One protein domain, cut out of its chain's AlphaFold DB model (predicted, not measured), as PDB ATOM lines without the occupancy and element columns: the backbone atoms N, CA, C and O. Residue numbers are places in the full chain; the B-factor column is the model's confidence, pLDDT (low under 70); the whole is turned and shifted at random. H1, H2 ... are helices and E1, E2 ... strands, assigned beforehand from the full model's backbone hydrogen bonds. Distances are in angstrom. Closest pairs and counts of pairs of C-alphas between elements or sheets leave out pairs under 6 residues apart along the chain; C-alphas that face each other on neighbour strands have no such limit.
ATOM      1  N   LYS A  79     269.461 272.084 235.387       57.09
ATOM      2  CA  LYS A  79     268.587 272.645 236.416       57.09
ATOM      3  C   LYS A  79     267.145 272.357 235.990       57.09
ATOM      4  O   LYS A  79     266.727 272.886 234.963       57.09
ATOM      5  N   PRO A  80     266.367 271.582 236.767       52.59
ATOM      6  CA  PRO A  80     265.014 271.193 236.365       52.59
ATOM      7  C   PRO A  80     264.080 272.405 236.247       52.59
ATOM      8  O   PRO A  80     263.061 272.355 235.564       52.59
ATOM      9  N   ARG A  81     264.423 273.526 236.900       58.00
ATOM     10  CA  ARG A  81     263.673 274.782 236.832       58.00
ATOM     11  C   ARG A  81     264.623 275.968 236.722       58.00
ATOM     12  O   ARG A  81     265.568 276.089 237.500       58.00
ATOM     13  N   ALA A  82     264.346 276.828 235.749       70.44
ATOM     14  CA  ALA A  82     264.898 278.170 235.674       70.44
ATOM     15  C   ALA A  82     263.975 279.120 236.446       70.44
ATOM     16  O   ALA A  82     262.767 278.885 236.509       70.44
ATOM     17  N   GLU A  83     264.535 280.170 237.043       79.50
ATOM     18  CA  GLU A  83     263.709 281.239 237.603       79.50
ATOM     19  C   GLU A  83     263.002 281.960 236.444       79.50
ATOM     20  O   GLU A  83     263.677 282.303 235.465       79.50
ATOM     21  N   PRO A  84     261.671 282.149 236.510       80.00
ATOM     22  CA  PRO A  84     260.931 282.884 235.493       80.00
ATOM     23  C   PRO A  84     261.514 284.275 235.264       80.00
ATOM     24  O   PRO A  84     261.779 284.999 236.222       80.00
ATOM     25  N   VAL A  85     261.682 284.650 233.998       83.00
ATOM     26  CA  VAL A  85     262.176 285.978 233.615       83.00
ATOM     27  C   VAL A  85     261.032 286.839 233.100       83.00
ATOM     28  O   VAL A  85     260.330 286.470 232.158       83.00
ATOM     29  N   GLU A  86     260.883 288.032 233.672       84.88
ATOM     30  CA  GLU A  86     259.954 289.045 233.168       84.88
ATOM     31  C   GLU A  86     260.558 289.764 231.950       84.88
ATOM     32  O   GLU A  86     261.227 290.795 232.060       84.88
ATOM     33  N   ILE A  87     260.305 289.228 230.752       83.06
ATOM     34  CA  ILE A  87     260.821 289.757 229.474       83.06
ATOM     35  C   ILE A  87     260.436 291.228 229.235       83.06
ATOM     36  O   ILE A  87     261.198 291.987 228.631       83.06
ATOM     37  N   SER A  88     259.288 291.666 229.752       82.25
ATOM     38  CA  SER A  88     258.844 293.065 229.708       82.25
ATOM     39  C   SER A  88     259.867 294.035 230.313       82.25
ATOM     40  O   SER A  88     260.060 295.132 229.783       82.25
ATOM     41  N   ASN A  89     260.574 293.632 231.372       83.88
ATOM     42  CA  ASN A  89     261.601 294.457 232.010       83.88
ATOM     43  C   ASN A  89     262.858 294.570 231.138       83.88
ATOM     44  O   ASN A  89     263.486 295.628 231.091       83.88
ATOM     45  N   LEU A  90     263.194 293.510 230.397       84.06
ATOM     46  CA  LEU A  90     264.312 293.511 229.451       84.06
ATOM     47  C   LEU A  90     264.041 294.461 228.278       84.06
ATOM     48  O   LEU A  90     264.895 295.279 227.936       84.06
ATOM     49  N   LEU A  91     262.836 294.413 227.705       84.06
ATOM     50  CA  LEU A  91     262.436 295.253 226.569       84.06
ATOM     51  C   LEU A  91     262.533 296.761 226.855       84.06
ATOM     52  O   LEU A  91     262.811 297.540 225.941       84.06
ATOM     53  N   ASN A  92     262.352 297.159 228.115       84.56
ATOM     54  CA  ASN A  92     262.406 298.551 228.563       84.56
ATOM     55  C   ASN A  92     263.809 299.015 228.998       84.56
ATOM     56  O   ASN A  92     263.958 300.112 229.538       84.56
ATOM     57  N   SER A  93     264.849 298.207 228.770       86.75
ATOM     58  CA  SER A  93     266.221 298.568 229.125       86.75
ATOM     59  C   SER A  93     266.690 299.823 228.383       86.75
ATOM     60  O   SER A  93     266.685 299.890 227.154       86.75
ATOM     61  N   SER A  94     267.160 300.819 229.137       88.75
ATOM     62  CA  SER A  94     267.808 302.017 228.587       88.75
ATOM     63  C   SER A  94     269.263 301.778 228.179       88.75
ATOM     64  O   SER A  94     269.863 302.629 227.533       88.75
ATOM     65  N   ILE A  95     269.836 300.629 228.551       90.94
ATOM     66  CA  ILE A  95     271.268 300.330 228.416       90.94
ATOM     67  C   ILE A  95     271.514 299.312 227.303       90.94
ATOM     68  O   ILE A  95     272.494 299.423 226.565       90.94
ATOM     69  N   VAL A  96     270.623 298.330 227.164       93.44
ATOM     70  CA  VAL A  96     270.704 297.291 226.134       93.44
ATOM     71  C   VAL A  96     269.556 297.463 225.165       93.44
ATOM     72  O   VAL A  96     268.394 297.454 225.563       93.44
ATOM     73  N   LYS A  97     269.873 297.554 223.874       94.69
ATOM     74  CA  LYS A  97     268.842 297.493 222.843       94.69
ATOM     75  C   LYS A  97     268.621 296.051 222.422       94.69
ATOM     76  O   LYS A  97     269.481 295.439 221.790       94.69
ATOM     77  N   TYR A  98     267.428 295.551 222.718       94.88
ATOM     78  CA  TYR A  98     266.952 294.290 222.175       94.88
ATOM     79  C   TYR A  98     266.368 294.493 220.776       94.88
ATOM     80  O   TYR A  98     265.571 295.410 220.539       94.88
ATOM     81  N   ILE A  99     266.798 293.647 219.845       95.31
ATOM     82  CA  ILE A  99     266.249 293.521 218.497       95.31
ATOM     83  C   ILE A  99     265.514 292.186 218.464       95.31
ATOM     84  O   ILE A  99     266.133 291.128 218.345       95.31
ATOM     85  N   ASP A 100     264.197 292.257 218.623       94.94
ATOM     86  CA  ASP A 100     263.343 291.079 218.674       94.94
ATOM     87  C   ASP A 100     262.913 290.653 217.272       94.94
ATOM     88  O   ASP A 100     262.135 291.333 216.592       94.94
ATOM     89  N   PHE A 101     263.415 289.500 216.851       95.38
ATOM     90  CA  PHE A 101     263.080 288.886 215.578       95.38
ATOM     91  C   PHE A 101     261.616 288.446 215.496       95.38
ATOM     92  O   PHE A 101     261.091 288.389 214.385       95.38
ATOM     93  N   ASP A 102     260.908 288.259 216.614       92.62
ATOM     94  CA  ASP A 102     259.459 288.035 216.580       92.62
ATOM     95  C   ASP A 102     258.709 289.271 216.091       92.62
ATOM     96  O   ASP A 102     257.821 289.166 215.250       92.62
ATOM     97  N   THR A 103     259.112 290.470 216.512       93.00
ATOM     98  CA  THR A 103     258.493 291.703 215.995       93.00
ATOM     99  C   THR A 103     258.844 291.979 214.538       93.00
ATOM    100  O   THR A 103     258.114 292.696 213.849       93.00
ATOM    101  N   ILE A 104     259.981 291.471 214.063       93.25
ATOM    102  CA  ILE A 104     260.466 291.724 212.708       93.25
ATOM    103  C   ILE A 104     259.843 290.722 211.752       93.25
ATOM    104  O   ILE A 104     259.141 291.157 210.849       93.25
ATOM    105  N   PHE A 105     260.078 289.427 211.961       91.69
ATOM    106  CA  PHE A 105     259.635 288.349 211.077       91.69
ATOM    107  C   PHE A 105     258.225 287.848 211.399       91.69
ATOM    108  O   PHE A 105     257.573 287.269 210.534       91.69
ATOM    109  N   GLY A 106     257.736 288.043 212.626       87.56
ATOM    110  CA  GLY A 106     256.461 287.480 213.066       87.56
ATOM    111  C   GLY A 106     256.429 285.961 212.908       87.56
ATOM    112  O   GLY A 106     257.421 285.263 213.130       87.56
ATOM    113  N   SER A 107     255.281 285.457 212.461       84.62
ATOM    114  CA  SER A 107     255.084 284.058 212.071       84.62
ATOM    115  C   SER A 107     255.520 283.764 210.628       84.62
ATOM    116  O   SER A 107     255.136 282.733 210.078       84.62
ATOM    117  N   SER A 108     256.251 284.675 209.971       87.75
ATOM    118  CA  SER A 108     256.709 284.457 208.601       87.75
ATOM    119  C   SER A 108     257.751 283.345 208.550       87.75
ATOM    120  O   SER A 108     258.732 283.351 209.293       87.75
ATOM    121  N   ASN A 109     257.570 282.432 207.599       89.69
ATOM    122  CA  ASN A 109     258.539 281.386 207.277       89.69
ATOM    123  C   ASN A 109     259.509 281.809 206.162       89.69
ATOM    124  O   ASN A 109     260.255 280.973 205.660       89.69
ATOM    125  N   ILE A 110     259.505 283.087 205.762       92.75
ATOM    126  CA  ILE A 110     260.391 283.636 204.726       92.75
ATOM    127  C   ILE A 110     260.782 285.092 205.037       92.75
ATOM    128  O   ILE A 110     259.980 285.868 205.565       92.75
ATOM    129  N   ILE A 111     262.013 285.480 204.709       93.81
ATOM    130  CA  ILE A 111     262.536 286.843 204.858       93.81
ATOM    131  C   ILE A 111     262.436 287.564 203.508       93.81
ATOM    132  O   ILE A 111     263.287 287.405 202.634       93.81
ATOM    133  N   SER A 112     261.393 288.378 203.362       94.62
ATOM    134  CA  SER A 112     261.185 289.276 202.214       94.62
ATOM    135  C   SER A 112     261.934 290.612 202.329       94.62
ATOM    136  O   SER A 112     262.455 290.976 203.392       94.62
ATOM    137  N   ALA A 113     261.910 291.408 201.255       94.06
ATOM    138  CA  ALA A 113     262.481 292.755 201.221       94.06
ATOM    139  C   ALA A 113     261.895 293.684 202.302       94.06
ATOM    140  O   ALA A 113     262.606 294.520 202.862       94.06
ATOM    141  N   PHE A 114     260.615 293.517 202.656       96.19
ATOM    142  CA  PHE A 114     259.979 294.253 203.755       96.19
ATOM    143  C   PHE A 114     260.690 294.003 205.095       96.19
ATOM    144  O   PHE A 114     261.044 294.947 205.805       96.19
ATOM    145  N   HIS A 115     260.956 292.734 205.413       97.19
ATOM    146  CA  HIS A 115     261.630 292.337 206.648       97.19
ATOM    147  C   HIS A 115     263.068 292.866 206.706       97.19
ATOM    148  O   HIS A 115     263.494 293.404 207.730       97.19
ATOM    149  N   LEU A 116     263.804 292.763 205.593       96.19
ATOM    150  CA  LEU A 116     265.174 293.272 205.501       96.19
ATOM    151  C   LEU A 116     265.229 294.792 205.639       96.19
ATOM    152  O   LEU A 116     266.067 295.298 206.380       96.19
ATOM    153  N   ASN A 117     264.317 295.528 205.002       97.12
ATOM    154  CA  ASN A 117     264.239 296.979 205.165       97.12
ATOM    155  C   ASN A 117     263.940 297.368 206.616       97.12
ATOM    156  O   ASN A 117     264.589 298.266 207.145       97.12
ATOM    157  N   LYS A 118     263.039 296.652 207.299       97.06
ATOM    158  CA  LYS A 118     262.757 296.880 208.724       97.06
ATOM    159  C   LYS A 118     264.003 296.680 209.598       97.06
ATOM    160  O   LYS A 118     264.271 297.501 210.480       97.06
ATOM    161  N   LEU A 119     264.788 295.634 209.336       96.75
ATOM    162  CA  LEU A 119     266.078 295.405 209.999       96.75
ATOM    163  C   LEU A 119     267.076 296.525 209.703       96.75
ATOM    164  O   LEU A 119     267.652 297.087 210.631       96.75
ATOM    165  N   ILE A 120     267.246 296.884 208.430       97.25
ATOM    166  CA  ILE A 120     268.158 297.947 208.001       97.25
ATOM    167  C   ILE A 120     267.798 299.262 208.690       97.25
ATOM    168  O   ILE A 120     268.670 299.869 209.301       97.25
ATOM    169  N   SER A 121     266.529 299.675 208.674       96.94
ATOM    170  CA  SER A 121     266.084 300.895 209.356       96.94
ATOM    171  C   SER A 121     266.339 300.842 210.863       96.94
ATOM    172  O   SER A 121     266.761 301.837 211.450       96.94
ATOM    173  N   THR A 122     266.146 299.677 211.491       95.38
ATOM    174  CA  THR A 122     266.442 299.481 212.920       95.38
ATOM    175  C   THR A 122     267.928 299.690 213.209       95.38
ATOM    176  O   THR A 122     268.281 300.451 214.107       95.38
ATOM    177  N   PHE A 123     268.809 299.064 212.428       95.12
ATOM    178  CA  PHE A 123     270.251 299.212 212.598       95.12
ATOM    179  C   PHE A 123     270.754 300.613 212.222       95.12
ATOM    180  O   PHE A 123     271.617 301.136 212.914       95.12
ATOM    181  N   GLN A 124     270.182 301.268 211.209       95.50
ATOM    182  CA  GLN A 124     270.514 302.654 210.855       95.50
ATOM    183  C   GLN A 124     270.143 303.634 211.974       95.50
ATOM    184  O   GLN A 124     270.920 304.530 212.293       95.50
ATOM    185  N   ALA A 125     268.992 303.445 212.625       93.06
ATOM    186  CA  ALA A 125     268.623 304.246 213.790       93.06
ATOM    187  C   ALA A 125     269.618 304.048 214.950       93.06
ATOM    188  O   ALA A 125     270.007 305.006 215.612       93.06
ATOM    189  N   ILE A 126     270.072 302.811 215.167       92.50
ATOM    190  CA  ILE A 126     271.075 302.458 216.184       92.50
ATOM    191  C   ILE A 126     272.465 303.025 215.850       92.50
ATOM    192  O   ILE A 126     273.215 303.384 216.758       92.50
ATOM    193  N   GLU A 127     272.817 303.080 214.568       91.06
ATOM    194  CA  GLU A 127     274.056 303.674 214.064       91.06
ATOM    195  C   GLU A 127     274.056 305.199 214.222       91.06
ATOM    196  O   GLU A 127     275.079 305.775 214.584       91.06
ATOM    197  N   SER A 128     272.908 305.847 213.992       91.31
ATOM    198  CA  SER A 128     272.769 307.305 214.097       91.31
ATOM    199  C   SER A 128     272.953 307.844 215.521       91.31
ATOM    200  O   SER A 128     273.261 309.021 215.690       91.31
ATOM    201  N   ASP A 129     272.813 306.979 216.531       88.31
ATOM    202  CA  ASP A 129     272.996 307.308 217.944       88.31
ATOM    203  C   ASP A 129     273.939 306.290 218.634       88.31
ATOM    204  O   ASP A 129     273.508 305.308 219.265       88.31
ATOM    205  N   PRO A 130     275.266 306.473 218.489       79.50
ATOM    206  CA  PRO A 130     276.263 305.527 218.980       79.50
ATOM    207  C   PRO A 130     276.401 305.513 220.511       79.50
ATOM    208  O   PRO A 130     276.967 304.562 221.049       79.50
ATOM    209  N   THR A 131     275.846 306.483 221.240       82.94
ATOM    210  CA  THR A 131     275.968 306.557 222.709       82.94
ATOM    211  C   THR A 131     274.720 306.088 223.451       82.94
ATOM    212  O   THR A 131     274.797 305.834 224.649       82.94
ATOM    213  N   LYS A 132     273.585 305.920 222.760       89.06
ATOM    214  CA  LYS A 132     272.307 305.548 223.386       89.06
ATOM    215  C   LYS A 132     272.313 304.232 224.152       89.06
ATOM    216  O   LYS A 132     271.629 304.117 225.160       89.06
ATOM    217  N   TYR A 133     273.028 303.234 223.641       91.25
ATOM    218  CA  TYR A 133     273.049 301.887 224.204       91.25
ATOM    219  C   TYR A 133     274.488 301.403 224.365       91.25
ATOM    220  O   TYR A 133     275.320 301.612 223.478       91.25
ATOM    221  N   ASN A 134     274.752 300.682 225.452       91.38
ATOM    222  CA  ASN A 134     276.054 300.078 225.727       91.38
ATOM    223  C   ASN A 134     276.231 298.745 224.987       91.38
ATOM    224  O   ASN A 134     277.349 298.381 224.639       91.38
ATOM    225  N   ALA A 135     275.138 298.020 224.724       93.19
ATOM    226  CA  ALA A 135     275.167 296.747 224.008       93.19
ATOM    227  C   ALA A 135     273.886 296.507 223.196       93.19
ATOM    228  O   ALA A 135     272.838 297.104 223.461       93.19
ATOM    229  N   LEU A 136     273.979 295.613 222.213       95.19
ATOM    230  CA  LEU A 136     272.853 295.134 221.411       95.19
ATOM    231  C   LEU A 136     272.686 293.628 221.595       95.19
ATOM    232  O   LEU A 136     273.673 292.891 221.582       95.19
ATOM    233  N   VAL A 137     271.441 293.169 221.704       95.75
ATOM    234  CA  VAL A 137     271.125 291.738 221.773       95.75
ATOM    235  C   VAL A 137     270.013 291.401 220.789       95.75
ATOM    236  O   VAL A 137     268.946 292.012 220.801       95.75
ATOM    237  N   ILE A 138     270.276 290.426 219.930       96.69
ATOM    238  CA  ILE A 138     269.362 289.925 218.908       96.69
ATOM    239  C   ILE A 138     268.855 288.557 219.357       96.69
ATOM    240  O   ILE A 138     269.648 287.665 219.658       96.69
ATOM    241  N   CYS A 139     267.540 288.394 219.425       95.75
ATOM    242  CA  CYS A 139     266.907 287.157 219.881       95.75
ATOM    243  C   CYS A 139     265.462 287.054 219.367       95.75
ATOM    244  O   CYS A 139     264.962 287.988 218.743       95.75
ATOM    245  N   ARG A 140     264.803 285.920 219.628       94.19
ATOM    246  CA  ARG A 140     263.347 285.747 219.488       94.19
ATOM    247  C   ARG A 140     262.751 285.559 220.874       94.19
ATOM    248  O   ARG A 140     262.931 284.494 221.466       94.19
ATOM    249  N   PHE A 141     262.106 286.587 221.417       92.69
ATOM    250  CA  PHE A 141     261.627 286.534 222.799       92.69
ATOM    251  C   PHE A 141     260.619 285.413 223.033       92.69
ATOM    252  O   PHE A 141     260.749 284.718 224.030       92.69
ATOM    253  N   SER A 142     259.700 285.169 222.101       90.81
ATOM    254  CA  SER A 142     258.695 284.105 222.214       90.81
ATOM    255  C   SER A 142     259.320 282.715 222.352       90.81
ATOM    256  O   SER A 142     258.832 281.895 223.126       90.81
ATOM    257  N   GLN A 143     260.433 282.449 221.658       91.06
ATOM    258  CA  GLN A 143     261.161 281.187 221.791       91.06
ATOM    259  C   GLN A 143     261.834 281.088 223.160       91.06
ATOM    260  O   GLN A 143     261.707 280.071 223.835       91.06
ATOM    261  N   LEU A 144     262.543 282.140 223.579       91.31
ATOM    262  CA  LEU A 144     263.239 282.151 224.869       91.31
ATOM    263  C   LEU A 144     262.259 282.045 226.044       91.31
ATOM    264  O   LEU A 144     262.525 281.324 227.003       91.31
ATOM    265  N   GLU A 145     261.118 282.721 225.938       90.06
ATOM    266  CA  GLU A 145     260.009 282.643 226.882       90.06
ATOM    267  C   GLU A 145     259.476 281.215 226.964       90.06
ATOM    268  O   GLU A 145     259.433 280.623 228.042       90.06
ATOM    269  N   TYR A 146     259.151 280.624 225.810       90.38
ATOM    270  CA  TYR A 146     258.648 279.261 225.737       90.38
ATOM    271  C   TYR A 146     259.587 278.275 226.435       90.38
ATOM    272  O   TYR A 146     259.133 277.510 227.285       90.38
ATOM    273  N   TYR A 147     260.890 278.306 226.144       89.06
ATOM    274  CA  TYR A 147     261.846 277.394 226.778       89.06
ATOM    275  C   TYR A 147     262.015 277.664 228.277       89.06
ATOM    276  O   TYR A 147     262.113 276.720 229.061       89.06
ATOM    277  N   ASN A 148     261.988 278.927 228.713       88.31
ATOM    278  CA  ASN A 148     262.077 279.271 230.131       88.31
ATOM    279  C   ASN A 148     260.898 278.692 230.937       88.31
ATOM    280  O   ASN A 148     261.119 278.117 232.007       88.31
ATOM    281  N   TYR A 149     259.677 278.726 230.390       85.25
ATOM    282  CA  TYR A 149     258.470 278.214 231.057       85.25
ATOM    283  C   TYR A 149     258.184 276.725 230.830       85.25
ATOM    284  O   TYR A 149     257.527 276.101 231.661       85.25
ATOM    285  N   THR A 150     258.685 276.130 229.750       83.12
ATOM    286  CA  THR A 150     258.346 274.747 229.381       83.12
ATOM    287  C   THR A 150     259.311 273.758 230.020       83.12
ATOM    288  O   THR A 150     260.524 273.964 230.008       83.12
ATOM    289  N   ASP A 151     258.784 272.689 230.615       76.12
ATOM    290  CA  ASP A 151     259.607 271.552 231.028       76.12
ATOM    291  C   ASP A 151     260.316 270.974 229.801       76.12
ATOM    292  O   ASP A 151     259.708 270.795 228.749       76.12
ATOM    293  N   ILE A 152     261.601 270.679 229.934       68.62
ATOM    294  CA  ILE A 152     262.440 270.227 228.832       68.62
ATOM    295  C   ILE A 152     261.947 268.898 228.217       68.62
ATOM    296  O   ILE A 152     262.085 268.677 227.016       68.62
ATOM    297  N   THR A 153     261.262 268.058 229.004       71.56
ATOM    298  CA  THR A 153     260.590 266.826 228.541       71.56
ATOM    299  C   THR A 153     259.317 267.085 227.730       71.56
ATOM    300  O   THR A 153     258.845 266.208 227.010       71.56
ATOM    301  N   SER A 154     258.748 268.284 227.857       79.19
ATOM    302  CA  SER A 154     257.463 268.696 227.282       79.19
ATOM    303  C   SER A 154     257.623 269.671 226.111       79.19
ATOM    304  O   SER A 154     256.638 270.220 225.613       79.19
ATOM    305  N   VAL A 155     258.860 269.904 225.668       81.44
ATOM    306  CA  VAL A 155     259.163 270.762 224.525       81.44
ATOM    307  C   VAL A 155     258.563 270.155 223.258       81.44
ATOM    308  O   VAL A 155     258.878 269.034 222.860       81.44
ATOM    309  N   SER A 156     257.696 270.919 222.596       82.62
ATOM    310  CA  SER A 156     257.043 270.473 221.368       82.62
ATOM    311  C   SER A 156     257.999 270.490 220.173       82.62
ATOM    312  O   SER A 156     258.756 271.441 219.965       82.62
ATOM    313  N   GLU A 157     257.898 269.467 219.323       78.31
ATOM    314  CA  GLU A 157     258.693 269.358 218.095       78.31
ATOM    315  C   GLU A 157     258.475 270.551 217.140       78.31
ATOM    316  O   GLU A 157     259.379 270.951 216.408       78.31
ATOM    317  N   GLY A 158     257.290 271.170 217.165       80.75
ATOM    318  CA  GLY A 158     257.008 272.370 216.374       80.75
ATOM    319  C   GLY A 158     257.879 273.567 216.769       80.75
ATOM    320  O   GLY A 158     258.312 274.323 215.900       80.75
ATOM    321  N   VAL A 159     258.183 273.719 218.062       81.12
ATOM    322  CA  VAL A 159     259.012 274.826 218.558       81.12
ATOM    323  C   VAL A 159     260.500 274.542 218.362       81.12
ATOM    324  O   VAL A 159     261.224 275.442 217.936       81.12
ATOM    325  N   THR A 160     260.962 273.301 218.547       78.06
ATOM    326  CA  THR A 160     262.367 272.941 218.252       78.06
ATOM    327  C   THR A 160     262.700 273.105 216.771       78.06
ATOM    328  O   THR A 160     263.805 273.510 216.415       78.06
ATOM    329  N   ASN A 161     261.724 272.852 215.898       80.69
ATOM    330  CA  ASN A 161     261.861 273.011 214.457       80.69
ATOM    331  C   ASN A 161     261.562 274.427 213.943       80.69
ATOM    332  O   ASN A 161     261.659 274.648 212.733       80.69
ATOM    333  N   SER A 162     261.201 275.367 214.817       89.62
ATOM    334  CA  SER A 162     260.902 276.741 214.419       89.62
ATOM    335  C   SER A 162     262.163 277.496 213.987       89.62
ATOM    336  O   SER A 162     263.273 277.228 214.455       89.62
ATOM    337  N   TYR A 163     262.005 278.441 213.060       93.06
ATOM    338  CA  TYR A 163     263.127 279.227 212.561       93.06
ATOM    339  C   TYR A 163     263.514 280.338 213.538       93.06
ATOM    340  O   TYR A 163     262.718 281.229 213.829       93.06
ATOM    341  N   PHE A 164     264.783 280.361 213.937       95.25
ATOM    342  CA  PHE A 164     265.424 281.582 214.412       95.25
ATOM    343  C   PHE A 164     265.522 282.611 213.275       95.25
ATOM    344  O   PHE A 164     265.107 283.757 213.430       95.25
ATOM    345  N   MET A 165     266.012 282.178 212.107       94.12
ATOM    346  CA  MET A 165     266.038 282.975 210.876       94.12
ATOM    347  C   MET A 165     265.531 282.143 209.689       94.12
ATOM    348  O   MET A 165     266.198 281.175 209.304       94.12
ATOM    349  N   PRO A 166     264.364 282.491 209.114       93.31
ATOM    350  CA  PRO A 166     263.806 281.774 207.972       93.31
ATOM    351  C   PRO A 166     264.611 282.005 206.679       93.31
ATOM    352  O   PRO A 166     265.481 282.875 206.644       93.31
ATOM    353  N   PRO A 167     264.364 281.233 205.605       90.44
ATOM    354  CA  PRO A 167     265.000 281.457 204.305       90.44
ATOM    355  C   PRO A 167     264.732 282.851 203.739       90.44
ATOM    356  O   PRO A 167     263.645 283.394 203.903       90.44
ATOM    357  N   LEU A 168     265.715 283.407 203.025       86.62
ATOM    358  CA  LEU A 168     265.507 284.581 202.174       86.62
ATOM    359  C   LEU A 168     264.529 284.259 201.039       86.62
ATOM    360  O   LEU A 168     264.568 283.166 200.470       86.62
ATOM    361  N   GLU A 169     263.683 285.225 200.695       86.00
ATOM    362  CA  GLU A 169     262.836 285.153 199.508       86.00
ATOM    363  C   GLU A 169     263.690 285.188 198.234       86.00
ATOM    364  O   GLU A 169     264.509 286.083 198.041       86.00
ATOM    365  N   THR A 170     263.521 284.189 197.366       76.56
ATOM    366  CA  THR A 170     264.353 283.991 196.166       76.56
ATOM    367  C   THR A 170     263.757 284.607 194.903       76.56
ATOM    368  O   THR A 170     264.455 284.759 193.902       76.56
ATOM    369  N   THR A 171     262.474 284.966 194.930       77.44
ATOM    370  CA  THR A 171     261.738 285.545 193.796       77.44
ATOM    371  C   THR A 171     262.050 287.020 193.571       77.44
ATOM    372  O   THR A 171     261.947 287.501 192.444       77.44
ATOM    373  N   ASP A 172     262.453 287.738 194.618       77.50
ATOM    374  CA  ASP A 172     262.746 289.167 194.571       77.50
ATOM    375  C   ASP A 172     264.261 289.413 194.628       77.50
ATOM    376  O   ASP A 172     264.914 289.217 195.654       77.50
ATOM    377  N   ARG A 173     264.836 289.894 193.519       78.56
ATOM    378  CA  ARG A 173     266.276 290.192 193.425       78.56
ATOM    379  C   ARG A 173     266.730 291.272 194.411       78.56
ATOM    380  O   ARG A 173     267.892 291.262 194.810       78.56
ATOM    381  N   THR A 174     265.839 292.166 194.844       82.31
ATOM    382  CA  THR A 174     266.191 293.220 195.810       82.31
ATOM    383  C   THR A 174     266.525 292.649 197.188       82.31
ATOM    384  O   THR A 174     267.313 293.240 197.927       82.31
ATOM    385  N   VAL A 175     266.009 291.460 197.526       78.81
ATOM    386  CA  VAL A 175     266.306 290.753 198.783       78.81
ATOM    387  C   VAL A 175     267.801 290.484 198.910       78.81
ATOM    388  O   VAL A 175     268.368 290.637 199.991       78.81
ATOM    389  N   ILE A 176     268.459 290.153 197.799       74.81
ATOM    390  CA  ILE A 176     269.895 289.892 197.760       74.81
ATOM    391  C   ILE A 176     270.671 291.160 198.130       74.81
ATOM    392  O   ILE A 176     271.450 291.154 199.086       74.81
ATOM    393  N   GLU A 177     270.407 292.264 197.434       76.88
ATOM    394  CA  GLU A 177     271.068 293.552 197.671       76.88
ATOM    395  C   GLU A 177     270.853 294.046 199.107       76.88
ATOM    396  O   GLU A 177     271.793 294.467 199.790       76.88
ATOM    397  N   LEU A 178     269.620 293.936 199.606       81.38
ATOM    398  CA  LEU A 178     269.271 294.303 200.973       81.38
ATOM    399  C   LEU A 178     269.964 293.401 202.001       81.38
ATOM    400  O   LEU A 178     270.413 293.897 203.034       81.38
ATOM    401  N   SER A 179     270.108 292.102 201.726       82.62
ATOM    402  CA  SER A 179     270.791 291.172 202.629       82.62
ATOM    403  C   SER A 179     272.274 291.518 202.781       82.62
ATOM    404  O   SER A 179     272.789 291.520 203.900       82.62
ATOM    405  N   VAL A 180     272.959 291.881 201.691       79.50
ATOM    406  CA  VAL A 180     274.365 292.314 201.722       79.50
ATOM    407  C   VAL A 180     274.495 293.644 202.444       79.50
ATOM    408  O   VAL A 180     275.339 293.797 203.327       79.50
ATOM    409  N   LYS A 181     273.620 294.603 202.123       81.88
ATOM    410  CA  LYS A 181     273.585 295.904 202.796       81.88
ATOM    411  C   LYS A 181     273.410 295.746 204.307       81.88
ATOM    412  O   LYS A 181     274.112 296.403 205.074       81.88
ATOM    413  N   LEU A 182     272.514 294.856 204.734       87.94
ATOM    414  CA  LEU A 182     272.305 294.542 206.144       87.94
ATOM    415  C   LEU A 182     273.556 293.922 206.777       87.94
ATOM    416  O   LEU A 182     273.974 294.380 207.835       87.94
ATOM    417  N   GLN A 183     274.187 292.937 206.130       85.31
ATOM    418  CA  GLN A 183     275.426 292.320 206.623       85.31
ATOM    419  C   GLN A 183     276.530 293.358 206.863       85.31
ATOM    420  O   GLN A 183     277.137 293.387 207.934       85.31
ATOM    421  N   LEU A 184     276.763 294.251 205.896       81.25
ATOM    422  CA  LEU A 184     277.766 295.313 206.010       81.25
ATOM    423  C   LEU A 184     277.451 296.282 207.157       81.25
ATOM    424  O   LEU A 184     278.343 296.640 207.929       81.25
ATOM    425  N   LEU A 185     276.182 296.669 207.301       85.94
ATOM    426  CA  LEU A 185     275.727 297.549 208.373       85.94
ATOM    427  C   LEU A 185     275.896 296.905 209.759       85.94
ATOM    428  O   LEU A 185     276.448 297.528 210.665       85.94
ATOM    429  N   VAL A 186     275.493 295.641 209.913       87.56
ATOM    430  CA  VAL A 186     275.671 294.879 211.160       87.56
ATOM    431  C   VAL A 186     277.149 294.791 211.529       87.56
ATOM    432  O   VAL A 186     277.504 295.070 212.675       87.56
ATOM    433  N   ARG A 187     278.035 294.494 210.569       83.25
ATOM    434  CA  ARG A 187     279.488 294.448 210.810       83.25
ATOM    435  C   ARG A 187     280.036 295.795 211.262       83.25
ATOM    436  O   ARG A 187     280.837 295.848 212.193       83.25
ATOM    437  N   LYS A 188     279.601 296.888 210.629       84.19
ATOM    438  CA  LYS A 188     279.993 298.245 211.028       84.19
ATOM    439  C   LYS A 188     279.589 298.533 212.475       84.19
ATOM    440  O   LYS A 188     280.403 299.042 213.239       84.19
ATOM    441  N   ILE A 189     278.380 298.140 212.867       88.44
ATOM    442  CA  ILE A 189     277.878 298.307 214.235       88.44
ATOM    443  C   ILE A 189     278.637 297.419 215.230       88.44
ATOM    444  O   ILE A 189     279.020 297.896 216.295       88.44
ATOM    445  N   CYS A 190     278.951 296.172 214.872       86.75
ATOM    446  CA  CYS A 190     279.726 295.263 215.724       86.75
ATOM    447  C   CYS A 190     281.144 295.778 216.030       86.75
ATOM    448  O   CYS A 190     281.717 295.395 217.048       86.75
ATOM    449  N   LYS A 191     281.723 296.637 215.174       83.56
ATOM    450  CA  LYS A 191     283.031 297.272 215.424       83.56
ATOM    451  C   LYS A 191     282.980 298.362 216.493       83.56
ATOM    452  O   LYS A 191     283.998 298.631 217.119       83.56
ATOM    453  N   ILE A 192     281.831 299.011 216.661       83.69
ATOM    454  CA  ILE A 192     281.669 300.146 217.580       83.69
ATOM    455  C   ILE A 192     280.921 299.771 218.856       83.69
ATOM    456  O   ILE A 192     280.999 300.501 219.840       83.69
ATOM    457  N   ARG A 193     280.176 298.659 218.849       87.19
ATOM    458  CA  ARG A 193     279.316 298.271 219.963       87.19
ATOM    459  C   ARG A 193     279.278 296.752 220.151       87.19
ATOM    460  O   ARG A 193     279.022 296.029 219.179       87.19
ATOM    461  N   PRO A 194     279.424 296.261 221.397       90.31
ATOM    462  CA  PRO A 194     279.183 294.863 221.729       90.31
ATOM    463  C   PRO A 194     277.789 294.428 221.263       90.31
ATOM    464  O   PRO A 194     276.769 294.946 221.722       90.31
ATOM    465  N   THR A 195     277.757 293.505 220.307       92.19
ATOM    466  CA  THR A 195     276.532 293.016 219.666       92.19
ATOM    467  C   THR A 195     276.509 291.503 219.762       92.19
ATOM    468  O   THR A 195     277.488 290.857 219.382       92.19
ATOM    469  N   TYR A 196     275.407 290.959 220.267       94.31
ATOM    470  CA  TYR A 196     275.235 289.536 220.538       94.31
ATOM    471  C   TYR A 196     273.989 289.004 219.839       94.31
ATOM    472  O   TYR A 196     272.982 289.706 219.749       94.31
ATOM    473  N   ALA A 197     274.043 287.758 219.383       96.31
ATOM    474  CA  ALA A 197     272.869 287.003 218.961       96.31
ATOM    475  C   ALA A 197     272.706 285.788 219.865       96.31
ATOM    476  O   ALA A 197     273.687 285.096 220.110       96.31
ATOM    477  N   ILE A 198     271.490 285.515 220.330       95.75
ATOM    478  CA  ILE A 198     271.161 284.267 221.027       95.75
ATOM    479  C   ILE A 198     270.217 283.486 220.124       95.75
ATOM    480  O   ILE A 198     269.030 283.802 220.024       95.75
ATOM    481  N   ALA A 199     270.787 282.519 219.408       94.94
ATOM    482  CA  ALA A 199     270.117 281.765 218.364       94.94
ATOM    483  C   ALA A 199     269.630 280.406 218.885       94.94
ATOM    484  O   ALA A 199     270.415 279.555 219.309       94.94
ATOM    485  N   SER A 200     268.317 280.195 218.816       92.94
ATOM    486  CA  SER A 200     267.652 278.942 219.176       92.94
ATOM    487  C   SER A 200     266.710 278.508 218.059       92.94
ATOM    488  O   SER A 200     265.881 279.293 217.612       92.94
ATOM    489  N   GLY A 201     266.821 277.261 217.608       91.81
ATOM    490  CA  GLY A 201     266.057 276.740 216.471       91.81
ATOM    491  C   GLY A 201     266.808 276.825 215.139       91.81
ATOM    492  O   GLY A 201     268.033 276.957 215.082       91.81
ATOM    493  N   LYS A 202     266.059 276.725 214.040       92.50
ATOM    494  CA  LYS A 202     266.619 276.610 212.688       92.50
ATOM    495  C   LYS A 202     267.085 277.948 212.133       92.50
ATOM    496  O   LYS A 202     266.376 278.951 212.198       92.50
ATOM    497  N   VAL A 203     268.238 277.948 211.486       92.56
ATOM    498  CA  VAL A 203     268.694 279.040 210.628       92.56
ATOM    499  C   VAL A 203     268.776 278.504 209.215       92.56
ATOM    500  O   VAL A 203     269.442 277.506 208.956       92.56
ATOM    501  N   SER A 204     268.057 279.138 208.294       88.75
ATOM    502  CA  SER A 204     268.179 278.784 206.886       88.75
ATOM    503  C   SER A 204     269.557 279.161 206.359       88.75
ATOM    504  O   SER A 204     270.070 280.242 206.657       88.75
ATOM    505  N   PHE A 205     270.097 278.322 205.479       81.94
ATOM    506  CA  PHE A 205     271.358 278.566 204.796       81.94
ATOM    507  C   PHE A 205     271.429 279.937 204.122       81.94
ATOM    508  O   PHE A 205     272.417 280.652 204.255       81.94
ATOM    509  N   SER A 206     270.349 280.342 203.449       80.06
ATOM    510  CA  SER A 206     270.287 281.631 202.754       80.06
ATOM    511  C   SER A 206     270.329 282.833 203.702       80.06
ATOM    512  O   SER A 206     270.781 283.901 203.303       80.06
ATOM    513  N   ALA A 207     269.907 282.670 204.958       87.88
ATOM    514  CA  ALA A 207     269.922 283.722 205.974       87.88
ATOM    515  C   ALA A 207     271.145 283.656 206.904       87.88
ATOM    516  O   ALA A 207     271.450 284.635 207.591       87.88
ATOM    517  N   LEU A 208     271.869 282.532 206.911       86.19
ATOM    518  CA  LEU A 208     273.038 282.305 207.754       86.19
ATOM    519  C   LEU A 208     274.105 283.414 207.633       86.19
ATOM    520  O   LEU A 208     274.567 283.865 208.680       86.19
ATOM    521  N   PRO A 209     274.450 283.953 206.443       82.19
ATOM    522  CA  PRO A 209     275.424 285.047 206.338       82.19
ATOM    523  C   PRO A 209     275.047 286.315 207.125       82.19
ATOM    524  O   PRO A 209     275.926 287.039 207.603       82.19
ATOM    525  N   ILE A 210     273.747 286.587 207.299       86.94
ATOM    526  CA  ILE A 210     273.264 287.709 208.116       86.94
ATOM    527  C   ILE A 210     273.543 287.437 209.596       86.94
ATOM    528  O   ILE A 210     274.100 288.306 210.266       86.94
ATOM    529  N   LEU A 211     273.210 286.238 210.092       91.38
ATOM    530  CA  LEU A 211     273.511 285.839 211.472       91.38
ATOM    531  C   LEU A 211     275.014 285.887 211.742       91.38
ATOM    532  O   LEU A 211     275.451 286.489 212.714       91.38
ATOM    533  N   LEU A 212     275.802 285.292 210.850       85.50
ATOM    534  CA  LEU A 212     277.251 285.204 210.986       85.50
ATOM    535  C   LEU A 212     277.947 286.569 210.899       85.50
ATOM    536  O   LEU A 212     279.043 286.746 211.414       85.50
ATOM    537  N   SER A 213     277.295 287.583 210.324       83.12
ATOM    538  CA  SER A 213     277.809 288.958 210.355       83.12
ATOM    539  C   SER A 213     277.796 289.590 211.755       83.12
ATOM    540  O   SER A 213     278.371 290.665 211.936       83.12
ATOM    541  N   ILE A 214     277.173 288.940 212.743       87.25
ATOM    542  CA  ILE A 214     277.190 289.325 214.155       87.25
ATOM    543  C   ILE A 214     278.408 288.679 214.820       87.25
ATOM    544  O   ILE A 214     278.538 287.462 214.832       87.25
ATOM    545  N   LYS A 215     279.287 289.492 215.421       80.12
ATOM    546  CA  LYS A 215     280.560 289.022 216.010       80.12
ATOM    547  C   LYS A 215     280.364 287.943 217.085       80.12
ATOM    548  O   LYS A 215     281.141 287.000 217.154       80.12
ATOM    549  N   ASN A 216     279.349 288.098 217.934       88.62
ATOM    550  CA  ASN A 216     279.160 287.259 219.113       88.62
ATOM    551  C   ASN A 216     277.868 286.437 219.007       88.62
ATOM    552  O   ASN A 216     276.845 286.787 219.602       88.62
ATOM    553  N   VAL A 217     277.899 285.354 218.229       92.19
ATOM    554  CA  VAL A 217     276.778 284.406 218.152       92.19
ATOM    555  C   VAL A 217     276.871 283.404 219.296       92.19
ATOM    556  O   VAL A 217     277.875 282.709 219.456       92.19
ATOM    557  N   ILE A 218     275.803 283.310 220.071       93.12
ATOM    558  CA  ILE A 218     275.608 282.361 221.159       93.12
ATOM    559  C   ILE A 218     274.463 281.450 220.738       93.12
ATOM    560  O   ILE A 218     273.427 281.924 220.270       93.12
ATOM    561  N   VAL A 219     274.656 280.147 220.867       93.31
ATOM    562  CA  VAL A 219     273.683 279.146 220.419       93.31
ATOM    563  C   VAL A 219     273.108 278.359 221.587       93.31
ATOM    564  O   VAL A 219     273.620 278.405 222.704       93.31
ATOM    565  N   THR A 220     272.032 277.633 221.315       90.56
ATOM    566  CA  THR A 220     271.435 276.660 222.235       90.56
ATOM    567  C   THR A 220     271.513 275.258 221.642       90.56
ATOM    568  O   THR A 220     271.804 275.079 220.456       90.56
ATOM    569  N   GLU A 221     271.163 274.262 222.443       86.44
ATOM    570  CA  GLU A 221     270.970 272.871 222.044       86.44
ATOM    571  C   GLU A 221     269.888 272.664 220.966       86.44
ATOM    572  O   GLU A 221     269.784 271.581 220.401       86.44
ATOM    573  N   TYR A 222     269.093 273.679 220.620       89.00
ATOM    574  CA  TYR A 222     268.137 273.599 219.508       89.00
ATOM    575  C   TYR A 222     268.622 274.301 218.236       89.00
ATOM    576  O   TYR A 222     267.911 274.311 217.229       89.00
ATOM    577  N   PHE A 223     269.822 274.890 218.242       92.06
ATOM    578  CA  PHE A 223     270.391 275.491 217.040       92.06
ATOM    579  C   PHE A 223     270.675 274.436 215.964       92.06
ATOM    580  O   PHE A 223     271.327 273.420 216.215       92.06
ATOM    581  N   SER A 224     270.242 274.718 214.735       90.44
ATOM    582  CA  SER A 224     270.609 273.926 213.560       90.44
ATOM    583  C   SER A 224     270.600 274.756 212.278       90.44
ATOM    584  O   SER A 224     269.791 275.668 212.114       90.44
ATOM    585  N   ILE A 317     280.645 281.868 219.706       85.19
ATOM    586  CA  ILE A 317     281.520 282.095 220.855       85.19
ATOM    587  C   ILE A 317     281.184 281.177 222.035       85.19
ATOM    588  O   ILE A 317     282.002 281.075 222.948       85.19
ATOM    589  N   GLY A 318     280.015 280.524 222.030       84.75
ATOM    590  CA  GLY A 318     279.609 279.582 223.068       84.75
ATOM    591  C   GLY A 318     278.145 279.161 223.044       84.75
ATOM    592  O   GLY A 318     277.338 279.664 222.258       84.75
ATOM    593  N   MET A 319     277.817 278.233 223.943       87.31
ATOM    594  CA  MET A 319     276.488 277.648 224.083       87.31
ATOM    595  C   MET A 319     275.911 277.911 225.478       87.31
ATOM    596  O   MET A 319     276.619 277.844 226.483       87.31
ATOM    597  N   VAL A 320     274.611 278.191 225.527       88.38
ATOM    598  CA  VAL A 320     273.802 278.288 226.751       88.38
ATOM    599  C   VAL A 320     272.585 277.378 226.600       88.38
ATOM    600  O   VAL A 320     272.049 277.280 225.497       88.38
ATOM    601  N   SER A 321     272.121 276.735 227.679       86.25
ATOM    602  CA  SER A 321     270.861 275.989 227.612       86.25
ATOM    603  C   SER A 321     269.711 276.912 227.217       86.25
ATOM    604  O   SER A 321     269.538 277.985 227.803       86.25
ATOM    605  N   SER A 322     268.864 276.462 226.294       87.50
ATOM    606  CA  SER A 322     267.602 277.116 225.937       87.50
ATOM    607  C   SER A 322     266.767 277.490 227.175       87.50
ATOM    608  O   SER A 322     266.190 278.577 227.231       87.50
ATOM    609  N   LYS A 323     266.790 276.647 228.219       85.94
ATOM    610  CA  LYS A 323     266.073 276.824 229.488       85.94
ATOM    611  C   LYS A 323     266.565 278.028 230.297       85.94
ATOM    612  O   LYS A 323     265.773 278.695 230.965       85.94
ATOM    613  N   LEU A 324     267.870 278.304 230.232       86.75
ATOM    614  CA  LEU A 324     268.545 279.396 230.940       86.75
ATOM    615  C   LEU A 324     268.790 280.623 230.055       86.75
ATOM    616  O   LEU A 324     269.222 281.658 230.561       86.75
ATOM    617  N   ALA A 325     268.508 280.538 228.753       89.81
ATOM    618  CA  ALA A 325     268.781 281.602 227.796       89.81
ATOM    619  C   ALA A 325     268.043 282.912 228.136       89.81
ATOM    620  O   ALA A 325     268.592 283.990 227.920       89.81
ATOM    621  N   ALA A 326     266.851 282.850 228.741       89.44
ATOM    622  CA  ALA A 326     266.163 284.042 229.242       89.44
ATOM    623  C   ALA A 326     266.894 284.677 230.448       89.44
ATOM    624  O   ALA A 326     267.174 285.873 230.430       89.44
ATOM    625  N   ASN A 327     267.292 283.893 231.462       88.25
ATOM    626  CA  ASN A 327     268.059 284.400 232.621       88.25
ATOM    627  C   ASN A 327     269.440 284.924 232.207       88.25
ATOM    628  O   ASN A 327     270.032 285.816 232.826       88.25
ATOM    629  N   PHE A 328     269.978 284.355 231.137       89.31
ATOM    630  CA  PHE A 328     271.198 284.825 230.523       89.31
ATOM    631  C   PHE A 328     271.051 286.252 229.977       89.31
ATOM    632  O   PHE A 328     271.959 287.057 230.177       89.31
ATOM    633  N   LEU A 329     269.898 286.620 229.399       90.75
ATOM    634  CA  LEU A 329     269.633 288.001 228.968       90.75
ATOM    635  C   LEU A 329     269.683 289.005 230.124       90.75
ATOM    636  O   LEU A 329     270.217 290.098 229.941       90.75
ATOM    637  N   GLU A 330     269.165 288.653 231.303       87.38
ATOM    638  CA  GLU A 330     269.250 289.507 232.498       87.38
ATOM    639  C   GLU A 330     270.699 289.693 232.949       87.38
ATOM    640  O   GLU A 330     271.122 290.800 233.295       87.38
ATOM    641  N   SER A 331     271.487 288.616 232.888       87.94
ATOM    642  CA  SER A 331     272.915 288.652 233.217       87.94
ATOM    643  C   SER A 331     273.672 289.571 232.247       87.94
ATOM    644  O   SER A 331     274.444 290.424 232.686       87.94
ATOM    645  N   LEU A 332     273.377 289.479 230.943       89.31
ATOM    646  CA  LEU A 332     273.915 290.380 229.918       89.31
ATOM    647  C   LEU A 332     273.506 291.835 230.163       89.31
ATOM    648  O   LEU A 332     274.351 292.726 230.094       89.31
ATOM    649  N   ALA A 333     272.233 292.089 230.479       89.38
ATOM    650  CA  ALA A 333     271.733 293.430 230.773       89.38
ATOM    651  C   ALA A 333     272.420 294.048 231.992       89.38
ATOM    652  O   ALA A 333     272.766 295.229 231.982       89.38
ATOM    653  N   SER A 334     272.639 293.245 233.035       88.50
ATOM    654  CA  SER A 334     273.357 293.664 234.235       88.50
ATOM    655  C   SER A 334     274.821 293.982 233.926       88.50
ATOM    656  O   SER A 334     275.297 295.060 234.280       88.50
ATOM    657  N   ALA A 335     275.513 293.108 233.191       88.88
ATOM    658  CA  ALA A 335     276.898 293.326 232.779       88.88
ATOM    659  C   ALA A 335     277.055 294.557 231.868       88.88
ATOM    660  O   ALA A 335     278.024 295.306 231.985       88.88
ATOM    661  N   ALA A 336     276.067 294.826 231.010       89.56
ATOM    662  CA  ALA A 336     276.059 295.988 230.130       89.56
ATOM    663  C   ALA A 336     275.938 297.333 230.873       89.56
ATOM    664  O   ALA A 336     276.194 298.379 230.276       89.56
ATOM    665  N   LYS A 337     275.586 297.335 232.172       88.94
ATOM    666  CA  LYS A 337     275.606 298.547 233.015       88.94
ATOM    667  C   LYS A 337     277.016 299.101 233.202       88.94
ATOM    668  O   LYS A 337     277.162 300.289 233.479       88.94
ATOM    669  N   CYS A 338     278.046 298.267 233.045       86.12
ATOM    670  CA  CYS A 338     279.422 298.740 233.028       86.12
ATOM    671  C   CYS A 338     279.617 299.707 231.846       86.12
ATOM    672  O   CYS A 338     279.307 299.338 230.710       86.12
ATOM    673  N   PRO A 339     280.127 300.929 232.082       78.88
ATOM    674  CA  PRO A 339     280.344 301.898 231.017       78.88
ATOM    675  C   PRO A 339     281.467 301.451 230.075       78.88
ATOM    676  O   PRO A 339     282.345 300.661 230.437       78.88
ATOM    677  N   TYR A 340     281.455 301.997 228.862       73.12
ATOM    678  CA  TYR A 340     282.536 301.818 227.896       73.12
ATOM    679  C   TYR A 340     283.873 302.341 228.470       73.12
ATOM    680  O   TYR A 340     283.862 303.374 229.145       73.12
ATOM    681  N   PRO A 341     285.026 301.679 228.228       80.06
ATOM    682  CA  PRO A 341     285.243 300.500 227.373       80.06
ATOM    683  C   PRO A 341     285.044 299.144 228.074       80.06
ATOM    684  O   PRO A 341     285.202 298.098 227.451       80.06
ATOM    685  N   HIS A 342     284.696 299.121 229.362       86.00
ATOM    686  CA  HIS A 342     284.665 297.889 230.160       86.00
ATOM    687  C   HIS A 342     283.448 296.993 229.892       86.00
ATOM    688  O   HIS A 342     283.426 295.845 230.334       86.00
ATOM    689  N   THR A 343     282.452 297.494 229.155       84.19
ATOM    690  CA  THR A 343     281.225 296.769 228.804       84.19
ATOM    691  C   THR A 343     281.511 295.421 228.136       84.19
ATOM    692  O   THR A 343     280.950 294.413 228.555       84.19
ATOM    693  N   GLU A 344     282.396 295.370 227.129       81.50
ATOM    694  CA  GLU A 344     282.683 294.126 226.388       81.50
ATOM    695  C   GLU A 344     283.305 293.063 227.301       81.50
ATOM    696  O   GLU A 344     282.887 291.908 227.279       81.50
ATOM    697  N   PHE A 345     284.247 293.465 228.160       81.88
ATOM    698  CA  PHE A 345     284.885 292.565 229.120       81.88
ATOM    699  C   PHE A 345     283.901 292.056 230.181       81.88
ATOM    700  O   PHE A 345     283.880 290.860 230.481       81.88
ATOM    701  N   ALA A 346     283.062 292.939 230.731       81.81
ATOM    702  CA  ALA A 346     282.053 292.568 231.720       81.81
ATOM    703  C   ALA A 346     281.045 291.572 231.133       81.81
ATOM    704  O   ALA A 346     280.739 290.550 231.752       81.81
ATOM    705  N   ILE A 347     280.577 291.836 229.910       82.31
ATOM    706  CA  ILE A 347     279.685 290.926 229.199       82.31
ATOM    707  C   ILE A 347     280.399 289.601 228.908       82.31
ATOM    708  O   ILE A 347     279.872 288.558 229.271       82.31
ATOM    709  N   SER A 348     281.605 289.609 228.336       81.38
ATOM    710  CA  SER A 348     282.384 288.392 228.052       81.38
ATOM    711  C   SER A 348     282.626 287.531 229.303       81.38
ATOM    712  O   SER A 348     282.510 286.304 229.250       81.38
ATOM    713  N   SER A 349     282.869 288.162 230.454       77.56
ATOM    714  CA  SER A 349     283.006 287.471 231.741       77.56
ATOM    715  C   SER A 349     281.685 286.833 232.184       77.56
ATOM    716  O   SER A 349     281.657 285.665 232.573       77.56
ATOM    717  N   SER A 350     280.570 287.568 232.065       81.12
ATOM    718  CA  SER A 350     279.229 287.036 232.347       81.12
ATOM    719  C   SER A 350     278.897 285.860 231.433       81.12
ATOM    720  O   SER A 350     278.368 284.852 231.896       81.12
ATOM    721  N   ILE A 351     279.232 285.981 230.153       81.00
ATOM    722  CA  ILE A 351     279.056 284.947 229.144       81.00
ATOM    723  C   ILE A 351     279.820 283.677 229.546       81.00
ATOM    724  O   ILE A 351     279.218 282.617 229.701       81.00
ATOM    725  N   SER A 352     281.120 283.809 229.820       76.25
ATOM    726  CA  SER A 352     281.992 282.685 230.187       76.25
ATOM    727  C   SER A 352     281.528 281.960 231.455       76.25
ATOM    728  O   SER A 352     281.664 280.748 231.557       76.25
ATOM    729  N   SER A 353     280.927 282.681 232.410       74.44
ATOM    730  CA  SER A 353     280.396 282.090 233.651       74.44
ATOM    731  C   SER A 353     279.125 281.247 233.469       74.44
ATOM    732  O   SER A 353     278.709 280.552 234.396       74.44
ATOM    733  N   LYS A 354     278.479 281.342 232.303       76.62
ATOM    734  CA  LYS A 354     277.191 280.704 231.994       76.62
ATOM    735  C   LYS A 354     277.292 279.675 230.872       76.62
ATOM    736  O   LYS A 354     276.273 279.087 230.522       76.62
ATOM    737  N   TYR A 355     278.482 279.475 230.308       79.00
ATOM    738  CA  TYR A 355     278.673 278.507 229.245       79.00
ATOM    739  C   TYR A 355     278.464 277.084 229.715       79.00
ATOM    740  O   TYR A 355     278.928 276.666 230.776       79.00
ATOM    741  N   GLU A 356     277.776 276.348 228.859       71.75
ATOM    742  CA  GLU A 356     277.544 274.933 229.028       71.75
ATOM    743  C   GLU A 356     278.362 274.141 228.019       71.75
ATOM    744  O   GLU A 356     278.724 274.624 226.944       71.75
ATOM    745  N   PHE A 357     278.661 272.902 228.388       73.44
ATOM    746  CA  PHE A 357     279.366 271.984 227.516       73.44
ATOM    747  C   PHE A 357     278.511 271.671 226.286       73.44
ATOM    748  O   PHE A 357     277.457 271.050 226.406       73.44
ATOM    749  N   GLN A 358     278.989 272.048 225.100       68.38
ATOM    750  CA  GLN A 358     278.235 271.837 223.867       68.38
ATOM    751  C   GLN A 358     278.137 270.370 223.427       68.38
ATOM    752  O   GLN A 358     277.262 270.023 222.643       68.38
ATOM    753  N   GLY A 359     278.994 269.484 223.934       70.50
ATOM    754  CA  GLY A 359     279.141 268.142 223.376       70.50
ATOM    755  C   GLY A 359     280.263 268.040 222.344       70.50
ATOM    756  O   GLY A 359     280.854 269.049 221.958       70.50
ATOM    757  N   PRO A 360     280.600 266.824 221.887       75.56
ATOM    758  CA  PRO A 360     281.620 266.651 220.871       75.56
ATOM    759  C   PRO A 360     281.069 267.022 219.489       75.56
ATOM    760  O   PRO A 360     279.988 266.586 219.094       75.56
ATOM    761  N   SER A 361     281.846 267.803 218.741       80.06
ATOM    762  CA  SER A 361     281.588 268.098 217.329       80.06
ATOM    763  C   SER A 361     281.840 266.865 216.462       80.06
ATOM    764  O   SER A 361     282.864 266.196 216.626       80.06
ATOM    765  N   ARG A 362     280.953 266.588 215.494       79.06
ATOM    766  CA  ARG A 362     281.178 265.520 214.502       79.06
ATOM    767  C   ARG A 362     282.311 265.845 213.536       79.06
ATOM    768  O   ARG A 362     282.869 264.922 212.961       79.06
ATOM    769  N   ILE A 363     282.660 267.123 213.379       77.56
ATOM    770  CA  ILE A 363     283.760 267.577 212.517       77.56
ATOM    771  C   ILE A 363     285.112 267.338 213.197       77.56
ATOM    772  O   ILE A 363     286.081 267.010 212.519       77.56
TER     773      ILE A 363
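AT A GLANCE: This is residues 79 to 224 and 317 to 363 of the 398 residues of an uncharacterized protein of Smittium culicis (UniProt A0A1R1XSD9). A small sheet of four parallel strands forms the middle, with H8 running along one face and the long helices H3 and H6, side by side, beyond the other, each only grazing the sheet. H9 folds back along H8, while H1 and H4 pack on H8 as well. The printed part has 193 residues and a mixed class, with nine named helices and five named strands in the order H1 E1 H2 H3 E2 H4 H5 E3 H6 E4 H7 E5 H8 H9; the sheet's order is E1 E2 E4 E5. It is compact, with a radius of gyration of the C-alphas of 16.2 A, and rounded, spanning 47 by 41 by 36 A.

IN THESE COORDINATES: H1 holds residues 87 to 91, beginning at C-alpha 87 (260.821, 289.757, 229.474). E1 is residues 96 to 100, H2 residues 101 to 105, and H3 residues 113 to 128, 22.0 A long. E2 is residues 135 to 139, 13.3 A; H4 is 141 to 149, H5 157 to 160 and E3 163 to 165. H6, residues 173 to 192, measures 30.3 A, from C-alpha 173 (266.276, 290.192, 193.425). E4 is residues 195 to 199, H7 208 to 212 and E5 216 to 219. H8 is residues 325 to 335, 15.1 A, and H9 residues 343 to 352, 14.2 A, ending at C-alpha 352 (281.992, 282.685, 230.187).

HOW THE PARTS SIT: In the sheet, N 99 and O 137 of E1 and E2 are 2.9 A apart, N 138 and O 196 of E2 and E4 2.8 A, and N 199 and O 218 of E4 and E5 2.8 A, within hydrogen-bond range. E1, H2 H3, E2 and E4, H7, E5 are strand-helix-strand units, parallel neighbour strands with helices between, with right-handed crossovers. H8, the hub, lies over E2 and E4 at a height over the sheet of 9.5 A, along the strands. H8 and H9 form a helical hairpin, touching at Ala 335 and Ile 347, C-alphas 5.1 A apart. H8 touches H4, closest C-alphas Leu 144 and Ala 326, 5.6 A, and H1, Leu 90 and Glu 330, 7.0 A. H3 and H6 touch, the same way at a shallow tilt of 24 degrees, closest C-alphas Ala 113 and Val 175, 5.0 A. H6 touches H7 with residues 179 to 183 alone, closest C-alphas Gln 183 and Ile 210, 5.3 A. H2 touches H3, closest C-alphas Ile 104 and His 115, 6.2 A. H5 is close to H4 but not clearly touching, C-alphas Gln 143 and Val 159 7.5 A apart. E3 pairs with no named strand. Every O i to N i+4 pair is within hydrogen-bond range in H1, H2, H3, H4, H7 and H9, against 14 of 16 in H6 and 6 of 7 in H8; H5 is too short for one.

THE WHOLE: The C-alphas farthest apart, of Pro 80 and Arg 173, are 47.0 A apart. Residues 225 to 316 are not printed, and C-alphas 224 and 317 are 15.5 A apart across the cut. Of the links printed whole, none is long. Mean pLDDT of the printed part is 86.2; residues 79 to 81, 152 and 358 are under 70.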